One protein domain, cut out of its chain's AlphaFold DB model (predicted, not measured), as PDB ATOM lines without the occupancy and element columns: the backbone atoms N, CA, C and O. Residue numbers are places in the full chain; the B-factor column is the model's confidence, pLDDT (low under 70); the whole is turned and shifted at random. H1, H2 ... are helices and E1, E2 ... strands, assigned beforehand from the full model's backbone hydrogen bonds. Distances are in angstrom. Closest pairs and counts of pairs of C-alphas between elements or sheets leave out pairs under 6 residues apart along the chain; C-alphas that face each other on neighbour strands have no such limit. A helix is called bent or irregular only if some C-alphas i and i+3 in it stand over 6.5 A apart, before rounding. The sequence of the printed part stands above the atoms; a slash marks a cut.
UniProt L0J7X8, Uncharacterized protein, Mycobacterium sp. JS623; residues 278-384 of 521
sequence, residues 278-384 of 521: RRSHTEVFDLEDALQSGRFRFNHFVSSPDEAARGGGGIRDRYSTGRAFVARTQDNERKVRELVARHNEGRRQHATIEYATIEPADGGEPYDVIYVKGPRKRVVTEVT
ATOM      1  N   ARG A 278      26.212  10.853 -12.331       91.44
ATOM      2  CA  ARG A 278      25.477  12.009 -12.833       91.44
ATOM      3  C   ARG A 278      24.336  12.280 -11.867       91.44
ATOM      4  O   ARG A 278      23.434  11.452 -11.757       91.44
ATOM      5  N   ARG A 279      24.365  13.431 -11.208       89.88
ATOM      6  CA  ARG A 279      23.251  13.935 -10.409       89.88
ATOM      7  C   ARG A 279      22.557  15.057 -11.156       89.88
ATOM      8  O   ARG A 279      23.194  15.880 -11.811       89.88
ATOM      9  N   SER A 280      21.231  15.038 -11.121       93.88
ATOM     10  CA  SER A 280      20.412  16.094 -11.696       93.88
ATOM     11  C   SER A 280      20.005  17.027 -10.572       93.88
ATOM     12  O   SER A 280      19.332  16.605  -9.642       93.88
ATOM     13  N   HIS A 281      20.423  18.279 -10.670       94.25
ATOM     14  CA  HIS A 281      20.029  19.332  -9.755       94.25
ATOM     15  C   HIS A 281      18.876  20.110 -10.374       94.25
ATOM     16  O   HIS A 281      18.894  20.424 -11.570       94.25
ATOM     17  N   THR A 282      17.880  20.415  -9.561       96.06
ATOM     18  CA  THR A 282      16.693  21.159  -9.961       96.06
ATOM     19  C   THR A 282      16.877  22.628  -9.620       96.06
ATOM     20  O   THR A 282      17.404  22.966  -8.562       96.06
ATOM     21  N   GLU A 283      16.472  23.499 -10.537       96.94
ATOM     22  CA  GLU A 283      16.451  24.933 -10.299       96.94
ATOM     23  C   GLU A 283      15.470  25.303  -9.179       96.94
ATOM     24  O   GLU A 283      14.319  24.869  -9.191       96.94
ATOM     25  N   VAL A 284      15.908  26.146  -8.250       97.06
ATOM     26  CA  VAL A 284      15.051  26.809  -7.258       97.06
ATOM     27  C   VAL A 284      15.409  28.289  -7.246       97.06
ATOM     28  O   VAL A 284      16.587  28.641  -7.326       97.06
ATOM     29  N   PHE A 285      14.410  29.164  -7.213       97.12
ATOM     30  CA  PHE A 285      14.644  30.607  -7.218       97.12
ATOM     31  C   PHE A 285      14.979  31.141  -5.823       97.12
ATOM     32  O   PHE A 285      14.464  30.645  -4.827       97.12
ATOM     33  N   ASP A 286      15.830  32.166  -5.774       96.81
ATOM     34  CA  ASP A 286      16.100  32.941  -4.559       96.81
ATOM     35  C   ASP A 286      14.863  33.802  -4.243       96.81
ATOM     36  O   ASP A 286      14.585  34.785  -4.938       96.81
ATOM     37  N   LEU A 287      14.051  33.368  -3.273       96.81
ATOM     38  CA  LEU A 287      12.788  34.022  -2.937       96.81
ATOM     39  C   LEU A 287      12.984  35.265  -2.084       96.81
ATOM     40  O   LEU A 287      12.208  36.207  -2.234       96.81
ATOM     41  N   GLU A 288      14.016  35.305  -1.246       95.69
ATOM     42  CA  GLU A 288      14.368  36.508  -0.500       95.69
ATOM     43  C   GLU A 288      14.687  37.661  -1.467       95.69
ATOM     44  O   GLU A 288      14.059  38.723  -1.402       95.69
ATOM     45  N   ASP A 289      15.565  37.423  -2.450       96.44
ATOM     46  CA  ASP A 289      15.891  38.410  -3.483       96.44
ATOM     47  C   ASP A 289      14.683  38.752  -4.364       96.44
ATOM     48  O   ASP A 289      14.473  39.916  -4.727       96.44
ATOM     49  N   ALA A 290      13.877  37.753  -4.729       97.12
ATOM     50  CA  ALA A 290      12.735  37.966  -5.609       97.12
ATOM     51  C   ALA A 290      11.626  38.791  -4.948       97.12
ATOM     52  O   ALA A 290      11.028  39.638  -5.614       97.12
ATOM     53  N   LEU A 291      11.378  38.588  -3.651       96.88
ATOM     54  CA  LEU A 291      10.418  39.380  -2.881       96.88
ATOM     55  C   LEU A 291      10.900  40.819  -2.675       96.88
ATOM     56  O   LEU A 291      10.082  41.736  -2.718       96.88
ATOM     57  N   GLN A 292      12.209  41.032  -2.509       96.44
ATOM     58  CA  GLN A 292      12.789  42.375  -2.391       96.44
ATOM     59  C   GLN A 292      12.822  43.121  -3.732       96.44
ATOM     60  O   GLN A 292      12.552  44.318  -3.795       96.44
ATOM     61  N   SER A 293      13.158  42.426  -4.819       96.62
ATOM     62  CA  SER A 293      13.393  43.043  -6.132       96.62
ATOM     63  C   SER A 293      12.197  43.008  -7.084       96.62
ATOM     64  O   SER A 293      12.230  43.645  -8.139       96.62
ATOM     65  N   GLY A 294      11.152  42.249  -6.752       97.12
ATOM     66  CA  GLY A 294       9.954  42.096  -7.577       97.12
ATOM     67  C   GLY A 294      10.146  41.240  -8.838       97.12
ATOM     68  O   GLY A 294       9.318  41.314  -9.752       97.12
ATOM     69  N   ARG A 295      11.227  40.449  -8.932       96.81
ATOM     70  CA  ARG A 295      11.499  39.525 -10.051       96.81
ATOM     71  C   ARG A 295      12.490  38.422  -9.664       96.81
ATOM     72  O   ARG A 295      13.384  38.648  -8.863       96.81
ATOM     73  N   PHE A 296      12.417  37.259 -10.310       97.12
ATOM     74  CA  PHE A 296      13.413  36.193 -10.133       97.12
ATOM     75  C   PHE A 296      14.742  36.534 -10.834       97.12
ATOM     76  O   PHE A 296      14.866  36.335 -12.047       97.12
ATOM     77  N   ARG A 297      15.726  37.069 -10.095       94.12
ATOM     78  CA  ARG A 297      17.069  37.393 -10.630       94.12
ATOM     79  C   ARG A 297      18.072  36.264 -10.455       94.12
ATOM     80  O   ARG A 297      18.838  35.986 -11.374       94.12
ATOM     81  N   PHE A 298      18.064  35.641  -9.282       94.62
ATOM     82  CA  PHE A 298      19.006  34.594  -8.916       94.62
ATOM     83  C   PHE A 298      18.297  33.255  -8.766       94.62
ATOM     84  O   PHE A 298      17.113  33.169  -8.433       94.62
ATOM     85  N   ASN A 299      19.041  32.198  -9.059       94.88
ATOM     86  CA  ASN A 299      18.565  30.839  -8.946       94.88
ATOM     87  C   ASN A 299      19.697  29.929  -8.471       94.88
ATOM     88  O   ASN A 299      20.866  30.109  -8.820       94.88
ATOM     89  N   HIS A 300      19.320  28.916  -7.712       94.75
ATOM     90  CA  HIS A 300      20.185  27.863  -7.220       94.75
ATOM     91  C   HIS A 300      19.837  26.556  -7.928       94.75
ATOM     92  O   HIS A 300      18.749  26.397  -8.475       94.75
ATOM     93  N   PHE A 301      20.781  25.621  -7.956       94.38
ATOM     94  CA  PHE A 301      20.549  24.269  -8.453       94.38
ATOM     95  C   PHE A 301      20.791  23.308  -7.303       94.38
ATOM     96  O   PHE A 301      21.943  23.091  -6.928       94.38
ATOM     97  N   VAL A 302      19.709  22.750  -6.769       93.94
ATOM     98  CA  VAL A 302      19.741  21.884  -5.586       93.94
ATOM     99  C   VAL A 302      19.448  20.436  -5.945       93.94
ATOM    100  O   VAL A 302      18.747  20.157  -6.920       93.94
ATOM    101  N   SER A 303      20.009  19.501  -5.184       90.69
ATOM    102  CA  SER A 303      19.880  18.059  -5.454       90.69
ATOM    103  C   SER A 303      18.432  17.580  -5.304       90.69
ATOM    104  O   SER A 303      17.901  16.897  -6.179       90.69
ATOM    105  N   SER A 304      17.782  18.009  -4.221       92.62
ATOM    106  CA  SER A 304      16.368  17.779  -3.933       92.62
ATOM    107  C   SER A 304      15.774  19.064  -3.348       92.62
ATOM    108  O   SER A 304      16.138  19.432  -2.231       92.62
ATOM    109  N   PRO A 305      14.898  19.781  -4.081       92.00
ATOM    110  CA  PRO A 305      14.258  20.992  -3.566       92.00
ATOM    111  C   PRO A 305      13.491  20.765  -2.265       92.00
ATOM    112  O   PRO A 305      13.544  21.604  -1.379       92.00
ATOM    113  N   ASP A 306      12.835  19.613  -2.149       91.75
ATOM    114  CA  ASP A 306      12.023  19.234  -0.997       91.75
ATOM    115  C   ASP A 306      12.885  18.949   0.244       91.75
ATOM    116  O   ASP A 306      12.627  19.488   1.315       91.75
ATOM    117  N   GLU A 307      13.972  18.184   0.100       91.12
ATOM    118  CA  GLU A 307      14.905  17.960   1.215       91.12
ATOM    119  C   GLU A 307      15.617  19.251   1.620       91.12
ATOM    120  O   GLU A 307      15.763  19.510   2.811       91.12
ATOM    121  N   ALA A 308      16.032  20.070   0.648       89.94
ATOM    122  CA  ALA A 308      16.633  21.372   0.918       89.94
ATOM    123  C   ALA A 308      15.652  22.281   1.676       89.94
ATOM    124  O   ALA A 308      16.047  22.924   2.647       89.94
ATOM    125  N   ALA A 309      14.370  22.277   1.297       88.88
ATOM    126  CA  ALA A 309      13.336  23.042   1.984       88.88
ATOM    127  C   ALA A 309      13.204  22.646   3.454       88.88
ATOM    128  O   ALA A 309      13.051  23.521   4.293       88.88
ATOM    129  N   ARG A 310      13.335  21.352   3.778       89.25
ATOM    130  CA  ARG A 310      13.304  20.836   5.159       89.25
ATOM    131  C   ARG A 310      14.622  21.020   5.929       89.25
ATOM    132  O   ARG A 310      14.810  20.404   6.970       89.25
ATOM    133  N   GLY A 311      15.568  21.809   5.414       83.56
ATOM    134  CA  GLY A 311      16.892  21.999   6.025       83.56
ATOM    135  C   GLY A 311      17.868  20.828   5.818       83.56
ATOM    136  O   GLY A 311      18.975  20.838   6.361       83.56
ATOM    137  N   GLY A 312      17.482  19.833   5.018       84.44
ATOM    138  CA  GLY A 312      18.308  18.704   4.609       84.44
ATOM    139  C   GLY A 312      19.158  18.994   3.366       84.44
ATOM    140  O   GLY A 312      19.512  20.131   3.055       84.44
ATOM    141  N   GLY A 313      19.514  17.934   2.640       84.94
ATOM    142  CA  GLY A 313      20.311  18.021   1.415       84.94
ATOM    143  C   GLY A 313      21.826  18.140   1.636       84.94
ATOM    144  O   GLY A 313      22.345  18.135   2.761       84.94
ATOM    145  N   GLY A 314      22.561  18.200   0.523       82.19
ATOM    146  CA  GLY A 314      24.021  18.296   0.529       82.19
ATOM    147  C   GLY A 314      24.522  19.661   1.012       82.19
ATOM    148  O   GLY A 314      23.773  20.630   1.073       82.19
ATOM    149  N   ILE A 315      25.826  19.780   1.286       77.75
ATOM    150  CA  ILE A 315      26.455  21.040   1.741       77.75
ATOM    151  C   ILE A 315      26.107  22.222   0.819       77.75
ATOM    152  O   ILE A 315      25.818  23.316   1.289       77.75
ATOM    153  N   ARG A 316      26.084  21.998  -0.502       76.12
ATOM    154  CA  ARG A 316      25.700  23.023  -1.487       76.12
ATOM    155  C   ARG A 316      24.235  23.439  -1.389       76.12
ATOM    156  O   ARG A 316      23.941  24.608  -1.614       76.12
ATOM    157  N   ASP A 317      23.352  22.506  -1.045       83.81
ATOM    158  CA  ASP A 317      21.925  22.772  -0.894       83.81
ATOM    159  C   ASP A 317      21.705  23.670   0.339       83.81
ATOM    160  O   ASP A 317      21.014  24.683   0.238       83.81
ATOM    161  N   ARG A 318      22.420  23.416   1.447       80.31
ATOM    162  CA  ARG A 318      22.362  24.228   2.684       80.31
ATOM    163  C   ARG A 318      22.773  25.691   2.508       80.31
ATOM    164  O   ARG A 318      22.243  26.556   3.186       80.31
ATOM    165  N   TYR A 319      23.678  26.010   1.581       81.19
ATOM    166  CA  TYR A 319      24.005  27.417   1.300       81.19
ATOM    167  C   TYR A 319      22.869  28.169   0.600       81.19
ATOM    168  O   TYR A 319      22.822  29.396   0.659       81.19
ATOM    169  N   SER A 320      21.962  27.450  -0.064       80.62
ATOM    170  CA  SER A 320      20.787  28.046  -0.703       80.62
ATOM    171  C   SER A 320      19.566  28.120   0.213       80.62
ATOM    172  O   SER A 320      18.661  28.902  -0.073       80.62
ATOM    173  N   THR A 321      19.535  27.374   1.328       80.31
ATOM    174  CA  THR A 321      18.329  27.268   2.167       80.31
ATOM    175  C   THR A 321      17.925  28.574   2.846       80.31
ATOM    176  O   THR A 321      16.738  28.839   2.984       80.31
ATOM    177  N   GLY A 322      18.882  29.437   3.194       82.94
ATOM    178  CA  GLY A 322      18.572  30.728   3.818       82.94
ATOM    179  C   GLY A 322      17.867  31.736   2.901       82.94
ATOM    180  O   GLY A 322      17.259  32.667   3.407       82.94
ATOM    181  N   ARG A 323      17.945  31.558   1.573       90.12
ATOM    182  CA  ARG A 323      17.468  32.550   0.587       90.12
ATOM    183  C   ARG A 323      16.380  32.024  -0.342       90.12
ATOM    184  O   ARG A 323      15.494  32.754  -0.778       90.12
ATOM    185  N   ALA A 324      16.438  30.734  -0.667       92.88
ATOM    186  CA  ALA A 324      15.521  30.101  -1.609       92.88
ATOM    187  C   ALA A 324      14.146  29.753  -1.005       92.88
ATOM    188  O   ALA A 324      13.210  29.467  -1.751       92.88
ATOM    189  N   PHE A 325      14.017  29.786   0.324       94.00
ATOM    190  CA  PHE A 325      12.818  29.370   1.050       94.00
ATOM    191  C   PHE A 325      12.378  30.492   1.988       94.00
ATOM    192  O   PHE A 325      13.197  31.084   2.685       94.00
ATOM    193  N   VAL A 326      11.080  30.792   2.008       95.94
ATOM    194  CA  VAL A 326      10.499  31.842   2.862       95.94
ATOM    195  C   VAL A 326       9.325  31.287   3.650       95.94
ATOM    196  O   VAL A 326       8.610  30.419   3.156       95.94
ATOM    197  N   ALA A 327       9.100  31.790   4.865       96.19
ATOM    198  CA  ALA A 327       7.977  31.359   5.695       96.19
ATOM    199  C   ALA A 327       6.635  31.542   4.967       96.19
ATOM    200  O   ALA A 327       6.405  32.556   4.292       96.19
ATOM    201  N   ARG A 328       5.731  30.574   5.125       97.06
ATOM    202  CA  ARG A 328       4.405  30.590   4.509       97.06
ATOM    203  C   ARG A 328       3.449  31.503   5.274       97.06
ATOM    204  O   ARG A 328       2.624  31.068   6.070       97.06
ATOM    205  N   THR A 329       3.543  32.795   4.997       97.25
ATOM    206  CA  THR A 329       2.540  33.787   5.401       97.25
ATOM    207  C   THR A 329       1.590  34.065   4.235       97.25
ATOM    208  O   THR A 329       1.965  33.898   3.073       97.25
ATOM    209  N   GLN A 330       0.366  34.531   4.513       96.88
ATOM    210  CA  GLN A 330      -0.586  34.898   3.449       96.88
ATOM    211  C   GLN A 330      -0.008  35.952   2.489       96.88
ATOM    212  O   GLN A 330      -0.236  35.886   1.279       96.88
ATOM    213  N   ASP A 331       0.769  36.907   3.011       97.06
ATOM    214  CA  ASP A 331       1.397  37.949   2.198       97.06
ATOM    215  C   ASP A 331       2.520  37.396   1.307       97.06
ATOM    216  O   ASP A 331       2.549  37.697   0.110       97.06
ATOM    217  N   ASN A 332       3.391  36.530   1.843       97.25
ATOM    218  CA  ASN A 332       4.423  35.864   1.044       97.25
ATOM    219  C   ASN A 332       3.797  34.989  -0.044       97.25
ATOM    220  O   ASN A 332       4.223  35.048  -1.195       97.25
ATOM    221  N   GLU A 333       2.752  34.226   0.279       98.00
ATOM    222  CA  GLU A 333       2.075  33.358  -0.686       98.00
ATOM    223  C   GLU A 333       1.450  34.161  -1.835       98.00
ATOM    224  O   GLU A 333       1.632  33.815  -3.005       98.00
ATOM    225  N   ARG A 334       0.790  35.285  -1.528       97.81
ATOM    226  CA  ARG A 334       0.254  36.207  -2.538       97.81
ATOM    227  C   ARG A 334       1.359  36.772  -3.436       97.81
ATOM    228  O   ARG A 334       1.259  36.663  -4.658       97.81
ATOM    229  N   LYS A 335       2.429  37.318  -2.849       97.88
ATOM    230  CA  LYS A 335       3.556  37.904  -3.597       97.88
ATOM    231  C   LYS A 335       4.260  36.873  -4.480       97.88
ATOM    232  O   LYS A 335       4.550  37.151  -5.641       97.88
ATOM    233  N   VAL A 336       4.499  35.664  -3.968       97.88
ATOM    234  CA  VAL A 336       5.114  34.572  -4.737       97.88
ATOM    235  C   VAL A 336       4.213  34.145  -5.902       97.88
ATOM    236  O   VAL A 336       4.716  33.964  -7.011       97.88
ATOM    237  N   ARG A 337       2.887  34.054  -5.711       98.31
ATOM    238  CA  ARG A 337       1.932  33.770  -6.804       98.31
ATOM    239  C   ARG A 337       1.984  34.819  -7.913       98.31
ATOM    240  O   ARG A 337       2.044  34.447  -9.084       98.31
ATOM    241  N   GLU A 338       2.025  36.102  -7.563       97.94
ATOM    242  CA  GLU A 338       2.165  37.197  -8.533       97.94
ATOM    243  C   GLU A 338       3.500  37.117  -9.301       97.94
ATOM    244  O   GLU A 338       3.524  37.249 -10.528       97.94
ATOM    245  N   LEU A 339       4.609  36.837  -8.602       98.25
ATOM    246  CA  LEU A 339       5.933  36.662  -9.208       98.25
ATOM    247  C   LEU A 339       5.977  35.478 -10.181       98.25
ATOM    248  O   LEU A 339       6.520  35.607 -11.279       98.25
ATOM    249  N   VAL A 340       5.400  34.336  -9.798       98.06
ATOM    250  CA  VAL A 340       5.350  33.133 -10.641       98.06
ATOM    251  C   VAL A 340       4.460  33.344 -11.861       98.06
ATOM    252  O   VAL A 340       4.872  32.982 -12.961       98.06
ATOM    253  N   ALA A 341       3.294  33.979 -11.708       97.88
ATOM    254  CA  ALA A 341       2.421  34.309 -12.834       97.88
ATOM    255  C   ALA A 341       3.144  35.197 -13.860       97.88
ATOM    256  O   ALA A 341       3.196  34.853 -15.041       97.88
ATOM    257  N   ARG A 342       3.799  36.272 -13.396       97.62
ATOM    258  CA  ARG A 342       4.600  37.165 -14.250       97.62
ATOM    259  C   ARG A 342       5.789  36.448 -14.888       97.62
ATOM    260  O   ARG A 342       6.107  36.691 -16.045       97.62
ATOM    261  N   HIS A 343       6.475  35.574 -14.150       97.00
ATOM    262  CA  HIS A 343       7.602  34.820 -14.700       97.00
ATOM    263  C   HIS A 343       7.157  33.859 -15.800       97.00
ATOM    264  O   HIS A 343       7.858  33.728 -16.801       97.00
ATOM    265  N   ASN A 344       6.021  33.188 -15.614       97.94
ATOM    266  CA  ASN A 344       5.512  32.178 -16.535       97.94
ATOM    267  C   ASN A 344       4.827  32.773 -17.773       97.94
ATOM    268  O   ASN A 344       4.651  32.055 -18.757       97.94
ATOM    269  N   GLU A 345       4.482  34.060 -17.759       97.62
ATOM    270  CA  GLU A 345       3.863  34.747 -18.891       97.62
ATOM    271  C   GLU A 345       4.690  34.574 -20.178       97.62
ATOM    272  O   GLU A 345       5.873  34.913 -20.254       97.62
ATOM    273  N   GLY A 346       4.070  33.966 -21.196       95.69
ATOM    274  CA  GLY A 346       4.695  33.700 -22.495       95.69
ATOM    275  C   GLY A 346       5.783  32.614 -22.507       95.69
ATOM    276  O   GLY A 346       6.386  32.379 -23.558       95.69
ATOM    277  N   ARG A 347       6.059  31.925 -21.388       96.88
ATOM    278  CA  ARG A 347       7.067  30.850 -21.331       96.88
ATOM    279  C   ARG A 347       6.456  29.490 -21.651       96.88
ATOM    280  O   ARG A 347       5.327  29.198 -21.301       96.88
ATOM    281  N   ARG A 348       7.239  28.612 -22.289       95.88
ATOM    282  CA  ARG A 348       6.835  27.214 -22.555       95.88
ATOM    283  C   ARG A 348       7.078  26.271 -21.380       95.88
ATOM    284  O   ARG A 348       6.486  25.201 -21.320       95.88
ATOM    285  N   GLN A 349       8.013  26.624 -20.505       95.06
ATOM    286  CA  GLN A 349       8.327  25.855 -19.309       95.06
ATOM    287  C   GLN A 349       8.073  26.745 -18.103       95.06
ATOM    288  O   GLN A 349       8.558  27.877 -18.060       95.06
ATOM    289  N   HIS A 350       7.292  26.234 -17.160       97.31
ATOM    290  CA  HIS A 350       6.774  27.015 -16.049       97.31
ATOM    291  C   HIS A 350       7.539  26.719 -14.762       97.31
ATOM    292  O   HIS A 350       7.949  25.585 -14.515       97.31
ATOM    293  N   ALA A 351       7.697  27.755 -13.948       97.31
ATOM    294  CA  ALA A 351       8.044  27.628 -12.548       97.31
ATOM    295  C   ALA A 351       6.802  27.207 -11.743       97.31
ATOM    296  O   ALA A 351       5.699  27.689 -12.027       97.31
ATOM    297  N   THR A 352       6.974  26.332 -10.752       97.75
ATOM    298  CA  THR A 352       5.896  25.871  -9.864       97.75
ATOM    299  C   THR A 352       6.150  26.315  -8.431       97.75
ATOM    300  O   THR A 352       7.293  26.364  -7.979       97.75
ATOM    301  N   ILE A 353       5.075  26.679  -7.734       97.94
ATOM    302  CA  ILE A 353       5.107  26.963  -6.298       97.94
ATOM    303  C   ILE A 353       4.933  25.636  -5.582       97.94
ATOM    304  O   ILE A 353       4.006  24.890  -5.890       97.94
ATOM    305  N   GLU A 354       5.811  25.375  -4.631       97.94
ATOM    306  CA  GLU A 354       5.803  24.175  -3.812       97.94
ATOM    307  C   GLU A 354       5.892  24.577  -2.335       97.94
ATOM    308  O   GLU A 354       6.294  25.697  -1.994       97.94
ATOM    309  N   TYR A 355       5.523  23.645  -1.463       96.62
ATOM    310  CA  TYR A 355       5.492  23.848  -0.019       96.62
ATOM    311  C   TYR A 355       6.248  22.723   0.677       96.62
ATOM    312  O   TYR A 355       6.265  21.590   0.195       96.62
ATOM    313  N   ALA A 356       6.858  23.034   1.814       95.81
ATOM    314  CA  ALA A 356       7.441  22.041   2.707       95.81
ATOM    315  C   ALA A 356       7.280  22.492   4.158       95.81
ATOM    316  O   ALA A 356       7.222  23.688   4.427       95.81
ATOM    317  N   THR A 357       7.259  21.536   5.079       95.81
ATOM    318  CA  THR A 357       7.239  21.798   6.520       95.81
ATOM    319  C   THR A 357       8.636  21.550   7.079       95.81
ATOM    320  O   THR A 357       9.219  20.489   6.839       95.81
ATOM    321  N   ILE A 358       9.187  22.544   7.772       93.44
ATOM    322  CA  ILE A 358      10.474  22.459   8.464       93.44
ATOM    323  C   ILE A 358      10.212  22.022   9.896       93.44
ATOM    324  O   ILE A 358       9.396  22.634  10.579       93.44
ATOM    325  N   GLU A 359      10.940  21.004  10.345       92.56
ATOM    326  CA  GLU A 359      11.021  20.605  11.749       92.56
ATOM    327  C   GLU A 359      12.317  21.185  12.337       92.56
ATOM    328  O   GLU A 359      13.411  20.760  11.947       92.56
ATOM    329  N   PRO A 360      12.236  22.204  13.211       89.44
ATOM    330  CA  PRO A 360      13.411  22.815  13.816       89.44
ATOM    331  C   PRO A 360      14.227  21.809  14.640       89.44
ATOM    332  O   PRO A 360      13.687  21.045  15.439       89.44
ATOM    333  N   ALA A 361      15.554  21.829  14.486       86.50
ATOM    334  CA  ALA A 361      16.445  20.916  15.209       86.50
ATOM    335  C   ALA A 361      16.504  21.182  16.728       86.50
ATOM    336  O   ALA A 361      16.943  20.322  17.485       86.50
ATOM    337  N   ASP A 362      16.082  22.367  17.168       90.62
ATOM    338  CA  ASP A 362      15.990  22.782  18.571       90.62
ATOM    339  C   ASP A 362      14.666  22.372  19.241       90.62
ATOM    340  O   ASP A 362      14.440  22.704  20.405       90.62
ATOM    341  N   GLY A 363      13.804  21.629  18.537       90.75
ATOM    342  CA  GLY A 363      12.506  21.192  19.050       90.75
ATOM    343  C   GLY A 363      11.431  22.281  19.026       90.75
ATOM    344  O   GLY A 363      10.423  22.142  19.716       90.75
ATOM    345  N   GLY A 364      11.637  23.363  18.268       92.94
ATOM    346  CA  GLY A 364      10.598  24.357  17.999       92.94
ATOM    347  C   GLY A 364       9.404  23.791  17.217       92.94
ATOM    348  O   GLY A 364       9.477  22.721  16.613       92.94
ATOM    349  N   GLU A 365       8.297  24.538  17.207       94.06
ATOM    350  CA  GLU A 365       7.094  24.164  16.451       94.06
ATOM    351  C   GLU A 365       7.392  24.082  14.941       94.06
ATOM    352  O   GLU A 365       8.010  25.005  14.389       94.06
ATOM    353  N   PRO A 366       6.947  23.016  14.247       94.62
ATOM    354  CA  PRO A 366       7.091  22.914  12.804       94.62
ATOM    355  C   PRO A 366       6.435  24.094  12.085       94.62
ATOM    356  O   PRO A 366       5.340  24.532  12.445       94.62
ATOM    357  N   TYR A 367       7.076  24.597  11.032       94.56
ATOM    358  CA  TYR A 367       6.536  25.704  10.244       94.56
ATOM    359  C   TYR A 367       6.644  25.454   8.741       94.56
ATOM    360  O   TYR A 367       7.599  24.854   8.246       94.56
ATOM    361  N   ASP A 368       5.650  25.942   8.002       96.81
ATOM    362  CA  ASP A 368       5.606  25.816   6.549       96.81
ATOM    363  C   ASP A 368       6.484  26.872   5.868       96.81
ATOM    364  O   ASP A 368       6.473  28.059   6.217       96.81
ATOM    365  N   VAL A 369       7.178  26.454   4.815       96.69
ATOM    366  CA  VAL A 369       7.910  27.318   3.890       96.69
ATOM    367  C   VAL A 369       7.392  27.174   2.465       96.69
ATOM    368  O   VAL A 369       6.881  26.129   2.057       96.69
ATOM    369  N   ILE A 370       7.544  28.250   1.699       97.44
ATOM    370  CA  ILE A 370       7.262  28.325   0.267       97.44
ATOM    371  C   ILE A 370       8.595  28.293  -0.475       97.44
ATOM    372  O   ILE A 370       9.538  28.982  -0.079       97.44
ATOM    373  N   TYR A 371       8.654  27.553  -1.580       97.19
ATOM    374  CA  TYR A 371       9.725  27.673  -2.566       97.19
ATOM    375  C   TYR A 371       9.184  27.637  -3.989       97.19
ATOM    376  O   TYR A 371       8.090  27.135  -4.250       97.19
ATOM    377  N   VAL A 372       9.953  28.190  -4.928       97.62
ATOM    378  CA  VAL A 372       9.595  28.164  -6.349       97.62
ATOM    379  C   VAL A 372      10.600  27.319  -7.107       97.62
ATOM    380  O   VAL A 372      11.773  27.675  -7.243       97.62
ATOM    381  N   LYS A 373      10.113  26.199  -7.632       97.50
ATOM    382  CA  LYS A 373      10.864  25.263  -8.456       97.50
ATOM    383  C   LYS A 373      10.883  25.754  -9.899       97.50
ATOM    384  O   LYS A 373       9.838  25.934 -10.520       97.50
ATOM    385  N   GLY A 374      12.074  25.974 -10.440       96.81
ATOM    386  CA  GLY A 374      12.267  26.359 -11.833       96.81
ATOM    387  C   GLY A 374      12.218  25.168 -12.796       96.81
ATOM    388  O   GLY A 374      12.388  24.013 -12.392       96.81
ATOM    389  N   PRO A 375      12.012  25.427 -14.097       95.75
ATOM    390  CA  PRO A 375      11.923  24.369 -15.098       95.75
ATOM    391  C   PRO A 375      13.281  23.762 -15.472       95.75
ATOM    392  O   PRO A 375      13.334  22.688 -16.080       95.75
ATOM    393  N   ARG A 376      14.395  24.442 -15.162       97.06
ATOM    394  CA  ARG A 376      15.723  23.995 -15.585       97.06
ATOM    395  C   ARG A 376      16.237  22.886 -14.675       97.06
ATOM    396  O   ARG A 376      16.117  22.922 -13.454       97.06
ATOM    397  N   LYS A 377      16.909  21.918 -15.296       96.56
ATOM    398  CA  LYS A 377      17.714  20.910 -14.606       96.56
ATOM    399  C   LYS A 377      19.162  21.047 -15.038       96.56
ATOM    400  O   LYS A 377      19.446  21.190 -16.227       96.56
ATOM    401  N   ARG A 378      20.084  20.961 -14.087       94.94
ATOM    402  CA  ARG A 378      21.523  20.927 -14.349       94.94
ATOM    403  C   ARG A 378      22.053  19.552 -13.996       94.94
ATOM    404  O   ARG A 378      21.949  19.125 -12.853       94.94
ATOM    405  N   VAL A 379      22.621  18.847 -14.968       94.94
ATOM    406  CA  VAL A 379      23.305  17.579 -14.699       94.94
ATOM    407  C   VAL A 379      24.750  17.885 -14.337       94.94
ATOM    408  O   VAL A 379      25.485  18.456 -15.142       94.94
ATOM    409  N   VAL A 380      25.149  17.512 -13.129       92.25
ATOM    410  CA  VAL A 380      26.528  17.613 -12.655       92.25
ATOM    411  C   VAL A 380      27.066  16.203 -12.466       92.25
ATOM    412  O   VAL A 380      26.335  15.272 -12.132       92.25
ATOM    413  N   THR A 381      28.349  16.024 -12.757       92.06
ATOM    414  CA  THR A 381      29.043  14.773 -12.463       92.06
ATOM    415  C   THR A 381      29.770  14.946 -11.141       92.06
ATOM    416  O   THR A 381      30.669  15.778 -11.047       92.06
ATOM    417  N   GLU A 382      29.370  14.179 -10.134       89.19
ATOM    418  CA  GLU A 382      29.954  14.223  -8.795       89.19
ATOM    419  C   GLU A 382      30.702  12.926  -8.510       89.19
ATOM    420  O   GLU A 382      30.275  11.851  -8.941       89.19
ATOM    421  N   VAL A 383      31.819  13.030  -7.787       89.12
ATOM    422  CA  VAL A 383      32.531  11.854  -7.287       89.12
ATOM    423  C   VAL A 383      31.745  11.303  -6.100       89.12
ATOM    424  O   VAL A 383      31.583  11.989  -5.098       89.12
ATOM    425  N   THR A 384      31.220  10.089  -6.229       86.00
ATOM    426  CA  THR A 384      30.432   9.406  -5.192       86.00
ATOM    427  C   THR A 384      31.263   8.501  -4.298       86.00
ATOM    428  O   THR A 384      30.759   8.041  -3.283       86.00
TER     429      THR A 384
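This is residues 278 to 384 of the 521 residues of an uncharacterized protein of Mycobacterium sp. JS623 (UniProt L0J7X8). A strongly twisted sheet of four strands has E4 as its long spine: E3 runs beside residues 367 to 373 of E4, and E1, with short E2 beyond it, runs beside residues 373 to 381. H4 packs on one face of this sheet along E3, H3 packs on the same face next to E2, H1 touches both of these helices, and H2 sits beside the strands at the sheet's level. The printed part has 107 residues with four named helices and four named strands, in the order E1 H1 E2 H2 H3 H4 E3 E4; the sheet order is E2 E1 E4 E3, all antiparallel, and the class is mixed, helices and strands. The whole is compact, with a radius of gyration of the C-alphas of 13.8 A, and flat in outline, spanning 39 by 36 by 18 A.

Find C-alpha 278 at (25.477, 12.009, -12.833); from there E1 runs 22.2 A to residue 285. E2 is residues 299 to 302, 9.6 A. E3 covers residues 352 to 358, 19.2 A, and E4 covers residues 367 to 384, 32.8 A, ending at C-alpha 384 at (30.432, 9.406, -5.192). H4, residues 330 to 344, begins at C-alpha 330 at (-0.586, 34.898, 3.449) and runs 21.1 A. H3 is residues 315 to 324, 14.6 A; H1 is residues 287 to 293, and H2 is residues 305 to 309.

Start at E4, antiparallel to E1, where N 281 and O 378 are 2.8 A apart, within hydrogen-bond range. On E1, look for its antiparallel neighbour E2, an edge strand, with N 284 and O 300 at 2.9 A. E3, the other edge strand, forms a hairpin with E4, with N 354 and O 371 at 2.9 A. Residues 326 to 327 also pair, antiparallel, with residues 369 to 370 of E4, which bends by 102 degrees at residue 381. H4 makes two layers with the sheet, a helix on one face of it: its height over the sheet is 8.5 A, and it lies over E3, along the strands at 27 degrees on the local plane. The closest C-alphas of H4 and E3 are those of Val 340 and Thr 352, 7.3 A. H3 is on the same face; the closest C-alphas of H3 and E2 are those of Asp 317 and Val 302, 5.3 A. H3 is irregular, but only just: C-alphas 319 and 322 are 6.8 A apart. H1 only grazes the sheet. It touches H4, about perpendicular at 78 degrees, with the C-alphas of Leu 291 and Lys 335 closest at 7.1 A. It touches H3 at a steep tilt of 43 degrees, the same way, with the C-alphas of Leu 287 and Ala 324 closest at 5.0 A. H2 touches H3, with the C-alphas of Ala 308 and Asp 317 closest at 5.8 A, and stands at the sheet's level, at a height of 0.6 A. H3 and H4 are apart. Each O i to N i+4 pair is within hydrogen-bond range in H1, H2 and H4; in H3 it is 3 of 6, beside 5 of 7 O i to N i+3 pairs.

Look for the two C-alphas farthest apart at Gly 346 and Gly 363, 44.1 A. The printed part has no cut and no long link; the links H4 to E3 and E3 to E4 are short, and the other five are tight. The mean pLDDT of the printed part is 93.5, and no printed residue is under 70.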